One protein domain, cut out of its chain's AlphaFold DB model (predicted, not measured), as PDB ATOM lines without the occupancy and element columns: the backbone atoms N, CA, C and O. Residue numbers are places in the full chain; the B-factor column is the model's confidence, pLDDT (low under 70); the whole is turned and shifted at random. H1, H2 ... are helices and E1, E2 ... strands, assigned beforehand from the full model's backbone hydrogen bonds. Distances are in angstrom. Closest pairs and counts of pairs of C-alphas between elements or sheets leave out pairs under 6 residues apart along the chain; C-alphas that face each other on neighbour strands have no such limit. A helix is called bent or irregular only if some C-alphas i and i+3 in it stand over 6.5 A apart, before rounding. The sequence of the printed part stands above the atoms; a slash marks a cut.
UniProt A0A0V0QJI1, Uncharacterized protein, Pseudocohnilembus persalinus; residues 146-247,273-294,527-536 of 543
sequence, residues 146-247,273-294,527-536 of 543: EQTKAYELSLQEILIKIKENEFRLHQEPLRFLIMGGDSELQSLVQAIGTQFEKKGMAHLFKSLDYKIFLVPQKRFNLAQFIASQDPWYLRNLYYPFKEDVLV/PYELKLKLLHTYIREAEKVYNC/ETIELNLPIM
ATOM      1  N   GLU A 146     -40.640  -0.648  12.639       55.31
ATOM      2  CA  GLU A 146     -41.585   0.376  13.088       55.31
ATOM      3  C   GLU A 146     -40.958   1.559  13.847       55.31
ATOM      4  O   GLU A 146     -41.320   2.691  13.550       55.31
ATOM      5  N   GLN A 147     -40.025   1.358  14.789       57.50
ATOM      6  CA  GLN A 147     -39.395   2.475  15.513       57.50
ATOM      7  C   GLN A 147     -38.483   3.295  14.601       57.50
ATOM      8  O   GLN A 147     -38.570   4.520  14.582       57.50
ATOM      9  N   THR A 148     -37.627   2.629  13.821       58.00
ATOM     10  CA  THR A 148     -36.761   3.307  12.846       58.00
ATOM     11  C   THR A 148     -37.605   4.020  11.793       58.00
ATOM     12  O   THR A 148     -37.359   5.188  11.515       58.00
ATOM     13  N   LYS A 149     -38.668   3.376  11.287       63.66
ATOM     14  CA  LYS A 149     -39.640   3.999  10.376       63.66
ATOM     15  C   LYS A 149     -40.332   5.198  11.021       63.66
ATOM     16  O   LYS A 149     -40.513   6.200  10.346       63.66
ATOM     17  N   ALA A 150     -40.675   5.147  12.308       66.00
ATOM     18  CA  ALA A 150     -41.262   6.286  13.013       66.00
ATOM     19  C   ALA A 150     -40.292   7.477  13.072       66.00
ATOM     20  O   ALA A 150     -40.681   8.583  12.708       66.00
ATOM     21  N   TYR A 151     -39.021   7.253  13.433       65.50
ATOM     22  CA  TYR A 151     -37.995   8.304  13.382       65.50
ATOM     23  C   TYR A 151     -37.781   8.827  11.959       65.50
ATOM     24  O   TYR A 151     -37.688  10.035  11.755       65.50
ATOM     25  N   GLU A 152     -37.731   7.942  10.965       63.84
ATOM     26  CA  GLU A 152     -37.583   8.322   9.562       63.84
ATOM     27  C   GLU A 152     -38.757   9.158   9.054       63.84
ATOM     28  O   GLU A 152     -38.515  10.098   8.297       63.84
ATOM     29  N   LEU A 153     -39.991   8.834   9.453       66.38
ATOM     30  CA  LEU A 153     -41.198   9.586   9.112       66.38
ATOM     31  C   LEU A 153     -41.206  10.948   9.806       66.38
ATOM     32  O   LEU A 153     -41.385  11.957   9.134       66.38
ATOM     33  N   SER A 154     -40.915  11.012  11.109       69.88
ATOM     34  CA  SER A 154     -40.822  12.290  11.828       69.88
ATOM     35  C   SER A 154     -39.718  13.190  11.268       69.88
ATOM     36  O   SER A 154     -39.928  14.388  11.101       69.88
ATOM     37  N   LEU A 155     -38.556  12.628  10.918       69.06
ATOM     38  CA  LEU A 155     -37.499  13.376  10.235       69.06
ATOM     39  C   LEU A 155     -37.958  13.844   8.855       69.06
ATOM     40  O   LEU A 155     -37.736  14.999   8.515       69.06
ATOM     41  N   GLN A 156     -38.620  12.994   8.065       67.50
ATOM     42  CA  GLN A 156     -39.162  13.400   6.764       67.50
ATOM     43  C   GLN A 156     -40.156  14.553   6.898       67.50
ATOM     44  O   GLN A 156     -40.045  15.518   6.152       67.50
ATOM     45  N   GLU A 157     -41.075  14.492   7.858       70.19
ATOM     46  CA  GLU A 157     -42.035  15.567   8.126       70.19
ATOM     47  C   GLU A 157     -41.332  16.878   8.492       70.19
ATOM     48  O   GLU A 157     -41.676  17.929   7.954       70.19
ATOM     49  N   ILE A 158     -40.316  16.826   9.359       69.38
ATOM     50  CA  ILE A 158     -39.515  18.002   9.723       69.38
ATOM     51  C   ILE A 158     -38.817  18.577   8.483       69.38
ATOM     52  O   ILE A 158     -38.903  19.778   8.235       69.38
ATOM     53  N   LEU A 159     -38.180  17.732   7.668       68.00
ATOM     54  CA  LEU A 159     -37.465  18.150   6.455       68.00
ATOM     55  C   LEU A 159     -38.411  18.716   5.384       68.00
ATOM     56  O   LEU A 159     -38.040  19.654   4.679       68.00
ATOM     57  N   ILE A 160     -39.630  18.179   5.265       68.44
ATOM     58  CA  ILE A 160     -40.676  18.705   4.377       68.44
ATOM     59  C   ILE A 160     -41.091  20.105   4.835       68.44
ATOM     60  O   ILE A 160     -41.013  21.037   4.040       68.44
ATOM     61  N   LYS A 161     -41.413  20.286   6.121       67.69
ATOM     62  CA  LYS A 161     -41.789  21.597   6.683       67.69
ATOM     63  C   LYS A 161     -40.684  22.643   6.545       67.69
ATOM     64  O   LYS A 161     -40.938  23.813   6.277       67.69
ATOM     65  N   ILE A 162     -39.435  22.210   6.694       65.94
ATOM     66  CA  ILE A 162     -38.249  23.024   6.427       65.94
ATOM     67  C   ILE A 162     -38.208  23.468   4.963       65.94
ATOM     68  O   ILE A 162     -38.015  24.650   4.681       65.94
ATOM     69  N   LYS A 163     -38.398  22.533   4.028       67.31
ATOM     70  CA  LYS A 163     -38.390  22.811   2.587       67.31
ATOM     71  C   LYS A 163     -39.533  23.742   2.175       67.31
ATOM     72  O   LYS A 163     -39.385  24.515   1.233       67.31
ATOM     73  N   GLU A 164     -40.649  23.678   2.888       67.94
ATOM     74  CA  GLU A 164     -41.822  24.537   2.712       67.94
ATOM     75  C   GLU A 164     -41.656  25.929   3.362       67.94
ATOM     76  O   GLU A 164     -42.579  26.739   3.312       67.94
ATOM     77  N   ASN A 165     -40.469  26.253   3.903       60.88
ATOM     78  CA  ASN A 165     -40.145  27.506   4.604       60.88
ATOM     79  C   ASN A 165     -41.020  27.787   5.842       60.88
ATOM     80  O   ASN A 165     -41.092  28.931   6.299       60.88
ATOM     81  N   GLU A 166     -41.654  26.767   6.431       55.62
ATOM     82  CA  GLU A 166     -42.423  26.934   7.672       55.62
ATOM     83  C   GLU A 166     -41.512  27.204   8.884       55.62
ATOM     84  O   GLU A 166     -41.942  27.802   9.870       55.62
ATOM     85  N   PHE A 167     -40.232  26.818   8.798       54.44
ATOM     86  CA  PHE A 167     -39.221  27.046   9.831       54.44
ATOM     87  C   PHE A 167     -38.138  28.025   9.371       54.44
ATOM     88  O   PHE A 167     -37.450  27.804   8.375       54.44
ATOM     89  N   ARG A 168     -37.913  29.088  10.152       53.78
ATOM     90  CA  ARG A 168     -36.768  29.997   9.979       53.78
ATOM     91  C   ARG A 168     -35.515  29.389  10.611       53.78
ATOM     92  O   ARG A 168     -35.109  29.770  11.703       53.78
ATOM     93  N   LEU A 169     -34.901  28.444   9.911       49.97
ATOM     94  CA  LEU A 169     -33.741  27.677  10.391       49.97
ATOM     95  C   LEU A 169     -32.512  28.513  10.754       49.97
ATOM     96  O   LEU A 169     -31.714  28.100  11.581       49.97
ATOM     97  N   HIS A 170     -32.370  29.704  10.173       49.62
ATOM     98  CA  HIS A 170     -31.276  30.621  10.501       49.62
ATOM     99  C   HIS A 170     -31.412  31.261  11.893       49.62
ATOM    100  O   HIS A 170     -30.517  31.993  12.303       49.62
ATOM    101  N   GLN A 171     -32.539  31.054  12.588       49.19
ATOM    102  CA  GLN A 171     -32.820  31.681  13.882       49.19
ATOM    103  C   GLN A 171     -32.705  30.705  15.061       49.19
ATOM    104  O   GLN A 171     -32.353  31.152  16.148       49.19
ATOM    105  N   GLU A 172     -32.954  29.399  14.878       59.75
ATOM    106  CA  GLU A 172     -32.883  28.415  15.968       59.75
ATOM    107  C   GLU A 172     -32.434  27.019  15.490       59.75
ATOM    108  O   GLU A 172     -32.971  26.518  14.496       59.75
ATOM    109  N   PRO A 173     -31.511  26.347  16.213       70.94
ATOM    110  CA  PRO A 173     -31.074  25.002  15.865       70.94
ATOM    111  C   PRO A 173     -32.158  23.949  16.121       70.94
ATOM    112  O   PRO A 173     -32.906  24.019  17.103       70.94
ATOM    113  N   LEU A 174     -32.191  22.907  15.291       74.25
ATOM    114  CA  LEU A 174     -33.060  21.748  15.459       74.25
ATOM    115  C   LEU A 174     -32.548  20.865  16.606       74.25
ATOM    116  O   LEU A 174     -31.515  20.211  16.500       74.25
ATOM    117  N   ARG A 175     -33.274  20.826  17.724       78.81
ATOM    118  CA  ARG A 175     -32.843  20.115  18.938       78.81
ATOM    119  C   ARG A 175     -33.508  18.739  19.049       78.81
ATOM    120  O   ARG A 175     -34.728  18.650  19.164       78.81
ATOM    121  N   PHE A 176     -32.711  17.673  19.092       80.75
ATOM    122  CA  PHE A 176     -33.152  16.302  19.361       80.75
ATOM    123  C   PHE A 176     -32.757  15.891  20.777       80.75
ATOM    124  O   PHE A 176     -31.586  15.967  21.127       80.75
ATOM    125  N   LEU A 177     -33.704  15.415  21.582       82.75
ATOM    126  CA  LEU A 177     -33.426  14.843  22.901       82.75
ATOM    127  C   LEU A 177     -33.546  13.318  22.840       82.75
ATOM    128  O   LEU A 177     -34.619  12.797  22.543       82.75
ATOM    129  N   ILE A 178     -32.469  12.610  23.170       83.44
ATOM    130  CA  ILE A 178     -32.438  11.148  23.239       83.44
ATOM    131  C   ILE A 178     -32.367  10.727  24.700       83.44
ATOM    132  O   ILE A 178     -31.345  10.905  25.361       83.44
ATOM    133  N   MET A 179     -33.448  10.121  25.185       80.94
ATOM    134  CA  MET A 179     -33.500   9.476  26.494       80.94
ATOM    135  C   MET A 179     -33.435   7.958  26.298       80.94
ATOM    136  O   MET A 179     -34.351   7.384  25.710       80.94
ATOM    137  N   GLY A 180     -32.361   7.301  26.742       81.25
ATOM    138  CA  GLY A 180     -32.189   5.865  26.486       81.25
ATOM    139  C   GLY A 180     -30.758   5.357  26.639       81.25
ATOM    140  O   GLY A 180     -30.051   5.746  27.571       81.25
ATOM    141  N   GLY A 181     -30.354   4.446  25.756       82.44
ATOM    142  CA  GLY A 181     -28.989   3.939  25.637       82.44
ATOM    143  C   GLY A 181     -28.480   3.967  24.198       82.44
ATOM    144  O   GLY A 181     -29.041   4.646  23.336       82.44
ATOM    145  N   ASP A 182     -27.428   3.189  23.938       84.25
ATOM    146  CA  ASP A 182     -26.789   3.122  22.615       84.25
ATOM    147  C   ASP A 182     -27.785   2.772  21.495       84.25
ATOM    148  O   ASP A 182     -27.757   3.378  20.424       84.25
ATOM    149  N   SER A 183     -28.726   1.859  21.764       80.88
ATOM    150  CA  SER A 183     -29.702   1.386  20.777       80.88
ATOM    151  C   SER A 183     -30.643   2.475  20.262       80.88
ATOM    152  O   SER A 183     -31.010   2.469  19.085       80.88
ATOM    153  N   GLU A 184     -31.063   3.393  21.133       80.88
ATOM    154  CA  GLU A 184     -31.954   4.496  20.780       80.88
ATOM    155  C   GLU A 184     -31.211   5.534  19.930       80.88
ATOM    156  O   GLU A 184     -31.759   6.005  18.931       80.88
ATOM    157  N   LEU A 185     -29.945   5.818  20.259       85.94
ATOM    158  CA  LEU A 185     -29.087   6.654  19.418       85.94
ATOM    159  C   LEU A 185     -28.864   6.020  18.045       85.94
ATOM    160  O   LEU A 185     -29.022   6.703  17.037       85.94
ATOM    161  N   GLN A 186     -28.571   4.718  17.994       86.81
ATOM    162  CA  GLN A 186     -28.372   4.002  16.734       86.81
ATOM    163  C   GLN A 186     -29.586   4.150  15.805       86.81
ATOM    164  O   GLN A 186     -29.408   4.356  14.608       86.81
ATOM    165  N   SER A 187     -30.816   4.098  16.337       80.06
ATOM    166  CA  SER A 187     -32.033   4.308  15.535       80.06
ATOM    167  C   SER A 187     -32.058   5.684  14.870       80.06
ATOM    168  O   SER A 187     -32.395   5.783  13.691       80.06
ATOM    169  N   LEU A 188     -31.698   6.739  15.610       83.31
ATOM    170  CA  LEU A 188     -31.639   8.090  15.060       83.31
ATOM    171  C   LEU A 188     -30.523   8.211  14.019       83.31
ATOM    172  O   LEU A 188     -30.759   8.753  12.944       83.31
ATOM    173  N   VAL A 189     -29.333   7.679  14.308       87.00
ATOM    174  CA  VAL A 189     -28.180   7.711  13.391       87.00
ATOM    175  C   VAL A 189     -28.497   6.984  12.089       87.00
ATOM    176  O   VAL A 189     -28.234   7.514  11.012       87.00
ATOM    177  N   GLN A 190     -29.136   5.816  12.177       86.56
ATOM    178  CA  GLN A 190     -29.618   5.088  11.010       86.56
ATOM    179  C   GLN A 190     -30.609   5.934  10.209       86.56
ATOM    180  O   GLN A 190     -30.465   6.041   8.996       86.56
ATOM    181  N   ALA A 191     -31.585   6.561  10.870       80.62
ATOM    182  CA  ALA A 191     -32.581   7.384  10.196       80.62
ATOM    183  C   ALA A 191     -31.943   8.604   9.505       80.62
ATOM    184  O   ALA A 191     -32.239   8.859   8.339       80.62
ATOM    185  N   ILE A 192     -31.029   9.319  10.175       81.56
ATOM    186  CA  ILE A 192     -30.284  10.452   9.601       81.56
ATOM    187  C   ILE A 192     -29.473   9.994   8.383       81.56
ATOM    188  O   ILE A 192     -29.607  10.585   7.312       81.56
ATOM    189  N   GLY A 193     -28.695   8.915   8.511       83.12
ATOM    190  CA  GLY A 193     -27.885   8.375   7.416       83.12
ATOM    191  C   GLY A 193     -28.727   7.953   6.208       83.12
ATOM    192  O   GLY A 193     -28.416   8.330   5.076       83.12
ATOM    193  N   THR A 194     -29.856   7.266   6.433       82.75
ATOM    194  CA  THR A 194     -30.799   6.890   5.364       82.75
ATOM    195  C   THR A 194     -31.348   8.118   4.635       82.75
ATOM    196  O   THR A 194     -31.478   8.097   3.411       82.75
ATOM    197  N   GLN A 195     -31.701   9.194   5.352       78.25
ATOM    198  CA  GLN A 195     -32.202  10.415   4.707       78.25
ATOM    199  C   GLN A 195     -31.093  11.182   3.981       78.25
ATOM    200  O   GLN A 195     -31.356  11.747   2.923       78.25
ATOM    201  N   PHE A 196     -29.868  11.184   4.508       76.81
ATOM    202  CA  PHE A 196     -28.730  11.867   3.896       76.81
ATOM    203  C   PHE A 196     -28.364  11.294   2.519       76.81
ATOM    204  O   PHE A 196     -28.041  12.049   1.602       76.81
ATOM    205  N   GLU A 197     -28.482   9.975   2.328       76.25
ATOM    206  CA  GLU A 197     -28.262   9.343   1.018       76.25
ATOM    207  C   GLU A 197     -29.402   9.569   0.009       76.25
ATOM    208  O   GLU A 197     -29.226   9.318  -1.190       76.25
ATOM    209  N   LYS A 198     -30.572  10.073   0.430       77.62
ATOM    210  CA  LYS A 198     -31.651  10.387  -0.516       77.62
ATOM    211  C   LYS A 198     -31.268  11.588  -1.378       77.62
ATOM    212  O   LYS A 198     -30.867  12.646  -0.888       77.62
ATOM    213  N   LYS A 199     -31.448  11.438  -2.695       66.50
ATOM    214  CA  LYS A 199     -31.144  12.485  -3.681       66.50
ATOM    215  C   LYS A 199     -31.798  13.812  -3.292       66.50
ATOM    216  O   LYS A 199     -33.009  13.883  -3.111       66.50
ATOM    217  N   GLY A 200     -30.981  14.861  -3.221       65.00
ATOM    218  CA  GLY A 200     -31.444  16.214  -2.934       65.00
ATOM    219  C   GLY A 200     -31.692  16.519  -1.456       65.00
ATOM    220  O   GLY A 200     -32.176  17.607  -1.188       65.00
ATOM    221  N   MET A 201     -31.353  15.641  -0.505       67.94
ATOM    222  CA  MET A 201     -31.487  15.934   0.935       67.94
ATOM    223  C   MET A 201     -30.157  16.269   1.625       67.94
ATOM    224  O   MET A 201     -30.164  16.994   2.615       67.94
ATOM    225  N   ALA A 202     -29.015  15.825   1.089       67.56
ATOM    226  CA  ALA A 202     -27.692  16.067   1.683       67.56
ATOM    227  C   ALA A 202     -27.391  17.562   1.920       67.56
ATOM    228  O   ALA A 202     -26.987  17.954   3.012       67.56
ATOM    229  N   HIS A 203     -27.681  18.417   0.931       66.81
ATOM    230  CA  HIS A 203     -27.492  19.868   1.053       66.81
ATOM    231  C   HIS A 203     -28.361  20.499   2.152       66.81
ATOM    232  O   HIS A 203     -27.953  21.484   2.759       66.81
ATOM    233  N   LEU A 204     -29.537  19.920   2.416       66.25
ATOM    234  CA  LEU A 204     -30.461  20.394   3.437       66.25
ATOM    235  C   LEU A 204     -29.952  20.015   4.829       66.25
ATOM    236  O   LEU A 204     -29.911  20.854   5.712       66.25
ATOM    237  N   PHE A 205     -29.470  18.783   5.021       66.12
ATOM    238  CA  PHE A 205     -28.839  18.385   6.285       66.12
ATOM    239  C   PHE A 205     -27.606  19.224   6.634       66.12
ATOM    240  O   PHE A 205     -27.359  19.460   7.811       66.12
ATOM    241  N   LYS A 206     -26.866  19.713   5.631       62.47
ATOM    242  CA  LYS A 206     -25.740  20.636   5.834       62.47
ATOM    243  C   LYS A 206     -26.157  22.050   6.226       62.47
ATOM    244  O   LYS A 206     -25.420  22.716   6.943       62.47
ATOM    245  N   SER A 207     -27.291  22.537   5.721       63.53
ATOM    246  CA  SER A 207     -27.791  23.871   6.070       63.53
ATOM    247  C   SER A 207     -28.528  23.897   7.410       63.53
ATOM    248  O   SER A 207     -28.878  24.975   7.891       63.53
ATOM    249  N   LEU A 208     -28.766  22.727   8.009       67.31
ATOM    250  CA  LEU A 208     -29.383  22.579   9.316       67.31
ATOM    251  C   LEU A 208     -28.331  22.604  10.420       67.31
ATOM    252  O   LEU A 208     -27.526  21.686  10.539       67.31
ATOM    253  N   ASP A 209     -28.413  23.604  11.294       68.75
ATOM    254  CA  ASP A 209     -27.817  23.496  12.622       68.75
ATOM    255  C   ASP A 209     -28.735  22.604  13.462       68.75
ATOM    256  O   ASP A 209     -29.826  23.016  13.855       68.75
ATOM    257  N   TYR A 210     -28.356  21.344  13.668       75.19
ATOM    258  CA  TYR A 210     -29.055  20.447  14.582       75.19
ATOM    259  C   TYR A 210     -28.169  20.100  15.771       75.19
ATOM    260  O   TYR A 210     -26.948  20.120  15.673       75.19
ATOM    261  N   LYS A 211     -28.787  19.785  16.908       82.62
ATOM    262  CA  LYS A 211     -28.126  19.494  18.183       82.62
ATOM    263  C   LYS A 211     -28.760  18.266  18.826       82.62
ATOM    264  O   LYS A 211     -29.980  18.218  18.975       82.62
ATOM    265  N   ILE A 212     -27.957  17.277  19.209       85.31
ATOM    266  CA  ILE A 212     -28.412  15.998  19.765       85.31
ATOM    267  C   ILE A 212     -28.034  15.913  21.249       85.31
ATOM    268  O   ILE A 212     -26.892  15.653  21.616       85.31
ATOM    269  N   PHE A 213     -29.024  16.110  22.111       85.38
ATOM    270  CA  PHE A 213     -28.912  16.077  23.564       85.38
ATOM    271  C   PHE A 213     -29.088  14.646  24.072       85.38
ATOM    272  O   PHE A 213     -30.138  14.032  23.883       85.38
ATOM    273  N   LEU A 214     -28.067  14.111  24.740       88.75
ATOM    274  CA  LEU A 214     -28.072  12.740  25.253       88.75
ATOM    275  C   LEU A 214     -28.451  12.694  26.733       88.75
ATOM    276  O   LEU A 214     -27.892  13.443  27.529       88.75
ATOM    277  N   VAL A 215     -29.335  11.778  27.123       85.06
ATOM    278  CA  VAL A 215     -29.720  11.529  28.520       85.06
ATOM    279  C   VAL A 215     -29.741  10.016  28.773       85.06
ATOM    280  O   VAL A 215     -30.604   9.310  28.238       85.06
ATOM    281  N   PRO A 216     -28.807   9.478  29.573       82.06
ATOM    282  CA  PRO A 216     -28.672   8.041  29.741       82.06
ATOM    283  C   PRO A 216     -29.714   7.496  30.719       82.06
ATOM    284  O   PRO A 216     -29.792   7.926  31.862       82.06
ATOM    285  N   GLN A 217     -30.484   6.503  30.280       78.25
ATOM    286  CA  GLN A 217     -31.339   5.657  31.131       78.25
ATOM    287  C   GLN A 217     -30.859   4.197  31.157       78.25
ATOM    288  O   GLN A 217     -31.375   3.370  31.906       78.25
ATOM    289  N   LYS A 218     -29.901   3.860  30.288       75.00
ATOM    290  CA  LYS A 218     -29.297   2.534  30.104       75.00
ATOM    291  C   LYS A 218     -27.791   2.703  29.863       75.00
ATOM    292  O   LYS A 218     -27.259   3.808  29.974       75.00
ATOM    293  N   ARG A 219     -27.091   1.617  29.503       76.19
ATOM    294  CA  ARG A 219     -25.715   1.710  28.992       76.19
ATOM    295  C   ARG A 219     -25.696   2.619  27.761       76.19
ATOM    296  O   ARG A 219     -26.423   2.369  26.800       76.19
ATOM    297  N   PHE A 220     -24.889   3.672  27.843       82.75
ATOM    298  CA  PHE A 220     -24.774   4.678  26.803       82.75
ATOM    299  C   PHE A 220     -23.329   5.192  26.755       82.75
ATOM    300  O   PHE A 220     -22.934   6.008  27.595       82.75
ATOM    301  N   ASN A 221     -22.526   4.680  25.820       83.44
ATOM    302  CA  ASN A 221     -21.081   4.935  25.798       83.44
ATOM    303  C   ASN A 221     -20.776   6.391  25.423       83.44
ATOM    304  O   ASN A 221     -19.959   7.034  26.075       83.44
ATOM    305  N   LEU A 222     -21.489   6.959  24.451       85.19
ATOM    306  CA  LEU A 222     -21.311   8.358  24.060       85.19
ATOM    307  C   LEU A 222     -21.728   9.338  25.169       85.19
ATOM    308  O   LEU A 222     -21.027  10.312  25.419       85.19
ATOM    309  N   ALA A 223     -22.802   9.050  25.910       86.19
ATOM    310  CA  ALA A 223     -23.157   9.828  27.101       86.19
ATOM    311  C   ALA A 223     -22.092   9.702  28.205       86.19
ATOM    312  O   ALA A 223     -21.797  10.668  28.900       86.19
ATOM    313  N   GLN A 224     -21.493   8.519  28.365       83.19
ATOM    314  CA  GLN A 224     -20.396   8.303  29.309       83.19
ATOM    315  C   GLN A 224     -19.130   9.066  28.903       83.19
ATOM    316  O   GLN A 224     -18.433   9.592  29.769       83.19
ATOM    317  N   PHE A 225     -18.853   9.147  27.602       81.62
ATOM    318  CA  PHE A 225     -17.802   9.995  27.058       81.62
ATOM    319  C   PHE A 225     -18.085  11.470  27.362       81.62
ATOM    320  O   PHE A 225     -17.234  12.118  27.960       81.62
ATOM    321  N   ILE A 226     -19.288  11.988  27.083       82.62
ATOM    322  CA  ILE A 226     -19.648  13.374  27.441       82.62
ATOM    323  C   ILE A 226     -19.460  13.614  28.943       82.62
ATOM    324  O   ILE A 226     -18.852  14.599  29.338       82.62
ATOM    325  N   ALA A 227     -19.896  12.680  29.786       80.00
ATOM    326  CA  ALA A 227     -19.753  12.783  31.234       80.00
ATOM    327  C   ALA A 227     -18.289  12.817  31.717       80.00
ATOM    328  O   ALA A 227     -18.007  13.346  32.785       80.00
ATOM    329  N   SER A 228     -17.348  12.277  30.940       73.12
ATOM    330  CA  SER A 228     -15.914  12.401  31.230       73.12
ATOM    331  C   SER A 228     -15.349  13.789  30.918       73.12
ATOM    332  O   SER A 228     -14.362  14.191  31.520       73.12
ATOM    333  N   GLN A 229     -15.976  14.499  29.976       73.06
ATOM    334  CA  GLN A 229     -15.541  15.806  29.483       73.06
ATOM    335  C   GLN A 229     -16.300  16.959  30.151       73.06
ATOM    336  O   GLN A 229     -15.817  18.085  30.198       73.06
ATOM    337  N   ASP A 230     -17.503  16.687  30.657       75.12
ATOM    338  CA  ASP A 230     -18.412  17.672  31.225       75.12
ATOM    339  C   ASP A 230     -18.845  17.246  32.643       75.12
ATOM    340  O   ASP A 230     -19.768  16.436  32.813       75.12
ATOM    341  N   PRO A 231     -18.205  17.807  33.690       75.44
ATOM    342  CA  PRO A 231     -18.563  17.538  35.080       75.44
ATOM    343  C   PRO A 231     -20.000  17.936  35.429       75.44
ATOM    344  O   PRO A 231     -20.621  17.292  36.281       75.44
ATOM    345  N   TRP A 232     -20.552  18.975  34.788       81.81
ATOM    346  CA  TRP A 232     -21.948  19.360  34.993       81.81
ATOM    347  C   TRP A 232     -22.863  18.265  34.457       81.81
ATOM    348  O   TRP A 232     -23.766  17.824  35.173       81.81
ATOM    349  N   TYR A 233     -22.596  17.780  33.244       83.44
ATOM    350  CA  TYR A 233     -23.344  16.680  32.642       83.44
ATOM    351  C   TYR A 233     -23.261  15.421  33.507       83.44
ATOM    352  O   TYR A 233     -24.288  14.807  33.800       83.44
ATOM    353  N   LEU A 234     -22.061  15.067  33.977       78.31
ATOM    354  CA  LEU A 234     -21.838  13.917  34.851       78.31
ATOM    355  C   LEU A 234     -22.725  13.968  36.102       78.31
ATOM    356  O   LEU A 234     -23.446  13.011  36.401       78.31
ATOM    357  N   ARG A 235     -22.687  15.098  36.816       73.81
ATOM    358  CA  ARG A 235     -23.380  15.293  38.098       73.81
ATOM    359  C   ARG A 235     -24.891  15.438  37.943       73.81
ATOM    360  O   ARG A 235     -25.629  14.902  38.763       73.81
ATOM    361  N   ASN A 236     -25.350  16.154  36.917       76.19
ATOM    362  CA  ASN A 236     -26.746  16.587  36.808       76.19
ATOM    363  C   ASN A 236     -27.590  15.735  35.853       76.19
ATOM    364  O   ASN A 236     -28.808  15.671  36.010       76.19
ATOM    365  N   LEU A 237     -26.968  15.055  34.886       82.38
ATOM    366  CA  LEU A 237     -27.674  14.216  33.915       82.38
ATOM    367  C   LEU A 237     -27.219  12.762  33.955       82.38
ATOM    368  O   LEU A 237     -28.058  11.877  34.092       82.38
ATOM    369  N   TYR A 238     -25.916  12.492  33.873       82.81
ATOM    370  CA  TYR A 238     -25.424  11.125  33.727       82.81
ATOM    371  C   TYR A 238     -25.797  10.242  34.922       82.81
ATOM    372  O   TYR A 238     -26.554   9.286  34.753       82.81
ATOM    373  N   TYR A 239     -25.332  10.567  36.133       79.81
ATOM    374  CA  TYR A 239     -25.666   9.775  37.324       79.81
ATOM    375  C   TYR A 239     -27.163   9.811  37.672       79.81
ATOM    376  O   TYR A 239     -27.754   8.738  37.845       79.81
ATOM    377  N   PRO A 240     -27.827  10.988  37.722       75.94
ATOM    378  CA  PRO A 240     -29.224  11.063  38.145       75.94
ATOM    379  C   PRO A 240     -30.217  10.302  37.267       75.94
ATOM    380  O   PRO A 240     -31.246   9.840  37.772       75.94
ATOM    381  N   PHE A 241     -29.947  10.191  35.963       76.94
ATOM    382  CA  PHE A 241     -30.834   9.499  35.025       76.94
ATOM    383  C   PHE A 241     -30.449   8.031  34.816       76.94
ATOM    384  O   PHE A 241     -31.347   7.214  34.605       76.94
ATOM    385  N   LYS A 242     -29.162   7.674  34.931       73.56
ATOM    386  CA  LYS A 242     -28.688   6.295  34.739       73.56
ATOM    387  C   LYS A 242     -28.961   5.396  35.942       73.56
ATOM    388  O   LYS A 242     -29.382   4.257  35.769       73.56
ATOM    389  N   GLU A 243     -28.679   5.880  37.148       65.19
ATOM    390  CA  GLU A 243     -28.703   5.061  38.370       65.19
ATOM    391  C   GLU A 243     -29.972   5.283  39.216       65.19
ATOM    392  O   GLU A 243     -30.204   4.580  40.199       65.19
ATOM    393  N   ASP A 244     -30.820   6.235  38.811       60.09
ATOM    394  CA  ASP A 244     -32.027   6.669  39.529       60.09
ATOM    395  C   ASP A 244     -31.761   7.006  41.013       60.09
ATOM    396  O   ASP A 244     -32.587   6.767  41.892       60.09
ATOM    397  N   VAL A 245     -30.572   7.558  41.292       52.53
ATOM    398  CA  VAL A 245     -30.043   7.795  42.654       52.53
ATOM    399  C   VAL A 245     -30.825   8.868  43.408       52.53
ATOM    400  O   VAL A 245     -30.879   8.856  44.631       52.53
ATOM    401  N   LEU A 246     -31.460   9.798  42.687       50.50
ATOM    402  CA  LEU A 246     -32.188  10.922  43.292       50.50
ATOM    403  C   LEU A 246     -33.531  10.530  43.925       50.50
ATOM    404  O   LEU A 246     -34.237  11.400  44.435       50.50
ATOM    405  N   VAL A 247     -33.906   9.252  43.888       48.25
ATOM    406  CA  VAL A 247     -35.093   8.752  44.578       48.25
ATOM    407  C   VAL A 247     -34.616   7.846  45.708       48.25
ATOM    408  O   VAL A 247     -34.177   6.729  45.429       48.25
ATOM    409  N   PRO A 273     -38.444  15.198  43.112       61.34
ATOM    410  CA  PRO A 273     -37.334  14.696  42.290       61.34
ATOM    411  C   PRO A 273     -37.595  14.716  40.775       61.34
ATOM    412  O   PRO A 273     -36.689  14.962  39.981       61.34
ATOM    413  N   TYR A 274     -38.847  14.502  40.357       63.22
ATOM    414  CA  TYR A 274     -39.253  14.597  38.953       63.22
ATOM    415  C   TYR A 274     -39.201  16.035  38.412       63.22
ATOM    416  O   TYR A 274     -38.732  16.262  37.298       63.22
ATOM    417  N   GLU A 275     -39.629  17.018  39.204       61.97
ATOM    418  CA  GLU A 275     -39.572  18.433  38.827       61.97
ATOM    419  C   GLU A 275     -38.129  18.922  38.734       61.97
ATOM    420  O   GLU A 275     -37.792  19.676  37.820       61.97
ATOM    421  N   LEU A 276     -37.256  18.450  39.630       64.12
ATOM    422  CA  LEU A 276     -35.822  18.715  39.555       64.12
ATOM    423  C   LEU A 276     -35.216  18.125  38.273       64.12
ATOM    424  O   LEU A 276     -34.546  18.846  37.538       64.12
ATOM    425  N   LYS A 277     -35.512  16.858  37.945       68.19
ATOM    426  CA  LYS A 277     -35.067  16.225  36.688       68.19
ATOM    427  C   LYS A 277     -35.534  17.009  35.457       68.19
ATOM    428  O   LYS A 277     -34.734  17.254  34.558       68.19
ATOM    429  N   LEU A 278     -36.791  17.455  35.421       69.44
ATOM    430  CA  LEU A 278     -37.301  18.286  34.323       69.44
ATOM    431  C   LEU A 278     -36.584  19.636  34.225       69.44
ATOM    432  O   LEU A 278     -36.219  20.052  33.127       69.44
ATOM    433  N   LYS A 279     -36.345  20.318  35.352       66.00
ATOM    434  CA  LYS A 279     -35.588  21.579  35.368       66.00
ATOM    435  C   LYS A 279     -34.170  21.387  34.838       66.00
ATOM    436  O   LYS A 279     -33.727  22.191  34.022       66.00
ATOM    437  N   LEU A 280     -33.487  20.318  35.243       73.69
ATOM    438  CA  LEU A 280     -32.145  19.992  34.755       73.69
ATOM    439  C   LEU A 280     -32.141  19.711  33.246       73.69
ATOM    440  O   LEU A 280     -31.277  20.228  32.543       73.69
ATOM    441  N   LEU A 281     -33.140  18.989  32.724       74.94
ATOM    442  CA  LEU A 281     -33.299  18.783  31.278       74.94
ATOM    443  C   LEU A 281     -33.512  20.097  30.526       74.94
ATOM    444  O   LEU A 281     -32.864  20.335  29.512       74.94
ATOM    445  N   HIS A 282     -34.398  20.962  31.019       74.12
ATOM    446  CA  HIS A 282     -34.628  22.269  30.402       74.12
ATOM    447  C   HIS A 282     -33.374  23.142  30.420       74.12
ATOM    448  O   HIS A 282     -33.086  23.800  29.425       74.12
ATOM    449  N   THR A 283     -32.630  23.114  31.525       75.06
ATOM    450  CA  THR A 283     -31.356  23.828  31.669       75.06
ATOM    451  C   THR A 283     -30.358  23.313  30.635       75.06
ATOM    452  O   THR A 283     -29.836  24.103  29.861       75.06
ATOM    453  N   TYR A 284     -30.196  21.993  30.517       80.25
ATOM    454  CA  TYR A 284     -29.319  21.376  29.520       80.25
ATOM    455  C   TYR A 284     -29.672  21.756  28.084       80.25
ATOM    456  O   TYR A 284     -28.811  22.179  27.322       80.25
ATOM    457  N   ILE A 285     -30.950  21.655  27.717       78.56
ATOM    458  CA  ILE A 285     -31.415  21.953  26.355       78.56
ATOM    459  C   ILE A 285     -31.215  23.432  25.996       78.56
ATOM    460  O   ILE A 285     -30.986  23.765  24.829       78.56
ATOM    461  N   ARG A 286     -31.334  24.315  26.991       74.31
ATOM    462  CA  ARG A 286     -31.209  25.762  26.819       74.31
ATOM    463  C   ARG A 286     -29.756  26.225  26.795       74.31
ATOM    464  O   ARG A 286     -29.432  27.057  25.960       74.31
ATOM    465  N   GLU A 287     -28.935  25.726  27.714       75.19
ATOM    466  CA  GLU A 287     -27.622  26.299  28.045       75.19
ATOM    467  C   GLU A 287     -26.444  25.490  27.488       75.19
ATOM    468  O   GLU A 287     -25.324  25.996  27.468       75.19
ATOM    469  N   ALA A 288     -26.657  24.261  26.997       75.62
ATOM    470  CA  ALA A 288     -25.579  23.503  26.367       75.62
ATOM    471  C   ALA A 288     -25.327  24.053  24.961       75.62
ATOM    472  O   ALA A 288     -26.018  23.726  23.988       75.62
ATOM    473  N   GLU A 289     -24.354  24.951  24.872       69.88
ATOM    474  CA  GLU A 289     -24.063  25.688  23.648       69.88
ATOM    475  C   GLU A 289     -22.871  25.122  22.887       69.88
ATOM    476  O   GLU A 289     -22.960  25.014  21.659       69.88
ATOM    477  N   LYS A 290     -21.806  24.717  23.595       75.31
ATOM    478  CA  LYS A 290     -20.629  24.101  22.972       75.31
ATOM    479  C   LYS A 290     -20.998  22.745  22.406       75.31
ATOM    480  O   LYS A 290     -21.820  22.040  22.977       75.31
ATOM    481  N   VAL A 291     -20.390  22.375  21.287       75.12
ATOM    482  CA  VAL A 291     -20.751  21.163  20.557       75.12
ATOM    483  C   VAL A 291     -19.525  20.281  20.396       75.12
ATOM    484  O   VAL A 291     -18.461  20.741  19.990       75.12
ATOM    485  N   TYR A 292     -19.695  19.006  20.714       78.50
ATOM    486  CA  TYR A 292     -18.763  17.952  20.377       78.50
ATOM    487  C   TYR A 292     -19.235  17.246  19.101       78.50
ATOM    488  O   TYR A 292     -20.309  16.644  19.088       78.50
ATOM    489  N   ASN A 293     -18.432  17.292  18.038       80.25
ATOM    490  CA  ASN A 293     -18.798  16.724  16.741       80.25
ATOM    491  C   ASN A 293     -18.365  15.257  16.656       80.25
ATOM    492  O   ASN A 293     -17.175  14.948  16.588       80.25
ATOM    493  N   CYS A 294     -19.335  14.343  16.667       83.31
ATOM    494  CA  CYS A 294     -19.092  12.909  16.535       83.31
ATOM    495  C   CYS A 294     -19.362  12.446  15.101       83.31
ATOM    496  O   CYS A 294     -20.476  12.587  14.595       83.31
ATOM    497  N   GLU A 527     -18.102  15.947   2.089       64.94
ATOM    498  CA  GLU A 527     -19.384  15.992   2.782       64.94
ATOM    499  C   GLU A 527     -19.420  14.889   3.843       64.94
ATOM    500  O   GLU A 527     -19.755  13.752   3.514       64.94
ATOM    501  N   THR A 528     -19.063  15.212   5.089       70.44
ATOM    502  CA  THR A 528     -19.170  14.297   6.238       70.44
ATOM    503  C   THR A 528     -20.404  14.601   7.085       70.44
ATOM    504  O   THR A 528     -20.735  15.767   7.300       70.44
ATOM    505  N   ILE A 529     -21.081  13.566   7.597       77.69
ATOM    506  CA  ILE A 529     -22.117  13.742   8.629       77.69
ATOM    507  C   ILE A 529     -21.458  13.749  10.008       77.69
ATOM    508  O   ILE A 529     -20.751  12.806  10.375       77.69
ATOM    509  N   GLU A 530     -21.765  14.778  10.793       81.81
ATOM    510  CA  GLU A 530     -21.344  14.911  12.185       81.81
ATOM    511  C   GLU A 530     -22.569  15.057  13.088       81.81
ATOM    512  O   GLU A 530     -23.446  15.879  12.836       81.81
ATOM    513  N   LEU A 531     -22.635  14.251  14.144       79.88
ATOM    514  CA  LEU A 531     -23.587  14.435  15.228       79.88
ATOM    515  C   LEU A 531     -23.061  15.540  16.135       79.88
ATOM    516  O   LEU A 531     -22.046  15.374  16.808       79.88
ATOM    517  N   ASN A 532     -23.790  16.643  16.174       81.06
ATOM    518  CA  ASN A 532     -23.501  17.775  17.036       81.06
ATOM    519  C   ASN A 532     -24.011  17.486  18.453       81.06
ATOM    520  O   ASN A 532     -25.214  17.588  18.705       81.06
ATOM    521  N   LEU A 533     -23.126  17.109  19.377       79.25
ATOM    522  CA  LEU A 533     -23.469  16.752  20.758       79.25
ATOM    523  C   LEU A 533     -23.220  17.935  21.697       79.25
ATOM    524  O   LEU A 533     -22.062  18.251  21.974       79.25
ATOM    525  N   PRO A 534     -24.262  18.605  22.207       75.44
ATOM    526  CA  PRO A 534     -24.068  19.759  23.062       75.44
ATOM    527  C   PRO A 534     -23.451  19.370  24.404       75.44
ATOM    528  O   PRO A 534     -23.836  18.372  25.006       75.44
ATOM    529  N   ILE A 535     -22.529  20.190  24.886       74.31
ATOM    530  CA  ILE A 535     -21.926  20.110  26.210       74.31
ATOM    531  C   ILE A 535     -22.092  21.465  26.891       74.31
ATOM    532  O   ILE A 535     -22.105  22.517  26.247       74.31
ATOM    533  N   MET A 536     -22.263  21.438  28.203       58.34
ATOM    534  CA  MET A 536     -22.558  22.633  28.982       58.34
ATOM    535  C   MET A 536     -21.300  23.449  29.254       58.34
ATOM    536  O   MET A 536     -21.389  24.665  29.329       58.34
TER     537      MET A 536
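Overview. This is residues 146 to 247, 273 to 294 and 527 to 536 of the 543 residues of an uncharacterized protein of Pseudocohnilembus persalinus (UniProt A0A0V0QJI1). Two pairs of strands side by side form the middle, E1 with E2 and then E4 with E3, between two groups of helices. H2 packs on one face of the pair E1 E2, with H1 crossing outside H2 and H3 at its far end; H5 and H6 pack on the opposite face, and H4 folds back along H5. The printed part has 134 residues with six named helices and four named strands, in the order H1 E1 H2 H3 E2 H4 H5 H6 E3 E4, class mixed; E1 and E2 are parallel, E3 and E4 antiparallel. It is compact, with a radius of gyration of the C-alphas of 15.5 A and spans of 47 by 31 by 27 A.

Arrangement. E1, residues 174 to 180, and E2, residues 210 to 216, are parallel at 17 degrees, with N 176 and O 211 within hydrogen-bond range at 2.8 A. Between them in the chain come H2, residues 182 to 196, and H3, residues 202 to 207: a strand-helix-strand unit, two parallel strands joined through helices, with a right-handed crossover. H2 and H3 only just touch, only at the corner, with 3 pairs of C-alphas within 8 A, the closest Phe 196 and Ala 202 at 4.9 A. H1, residues 146 to 163, touches H2 at a steep tilt of 45 degrees, the same way; the closest C-alphas are Glu 152 and Ala 191, 5.1 A. E4, residues 530 to 535, has its C-alpha of Asn 532 5.1 A from that of Lys 211 in E2, their closest pair. E3, residues 290 to 294, is antiparallel to E4 at 144 degrees, with N 292 and O 533 at 2.8 A. H4, residues 221 to 229, and H5, residues 231 to 242, form a helical hairpin at a shallow tilt of 31 degrees, opposite ways; their closest C-alphas are Ala 227 and Leu 234, 4.3 A. H6, residues 273 to 287, touches H5 at a steep tilt of 43 degrees, opposite ways, closest at Asn 236 and Leu 280, 6.7 A. H1 and H6 are apart. Every O i to N i+4 pair is within hydrogen-bond range in H1, H2, H3, H4 and H6; in H5 it is 5 of 8.

Along the chain. H1 begins at C-alpha 146 (-41.585, 0.376, 13.088) and is 25.0 A long. H2 and H6 each measure 20.8 A, E1 19.4 A and E2 19.6 A. H5 is irregular, but only just: C-alphas 236 and 239 are 6.9 A apart. E4 ends at C-alpha 535 (-21.926, 20.110, 26.210).

Size, cuts and confidence. The C-alphas farthest apart, Lys 199 and Val 247, are 48.6 A apart. Residues 248 to 272 and 295 to 526 are not printed; the C-alpha gaps are 6.8 A and 14.1 A. Of the links printed whole, none is long. Mean pLDDT of the printed part is 73.0, and 52 residues are under 70, among them 158 to 172.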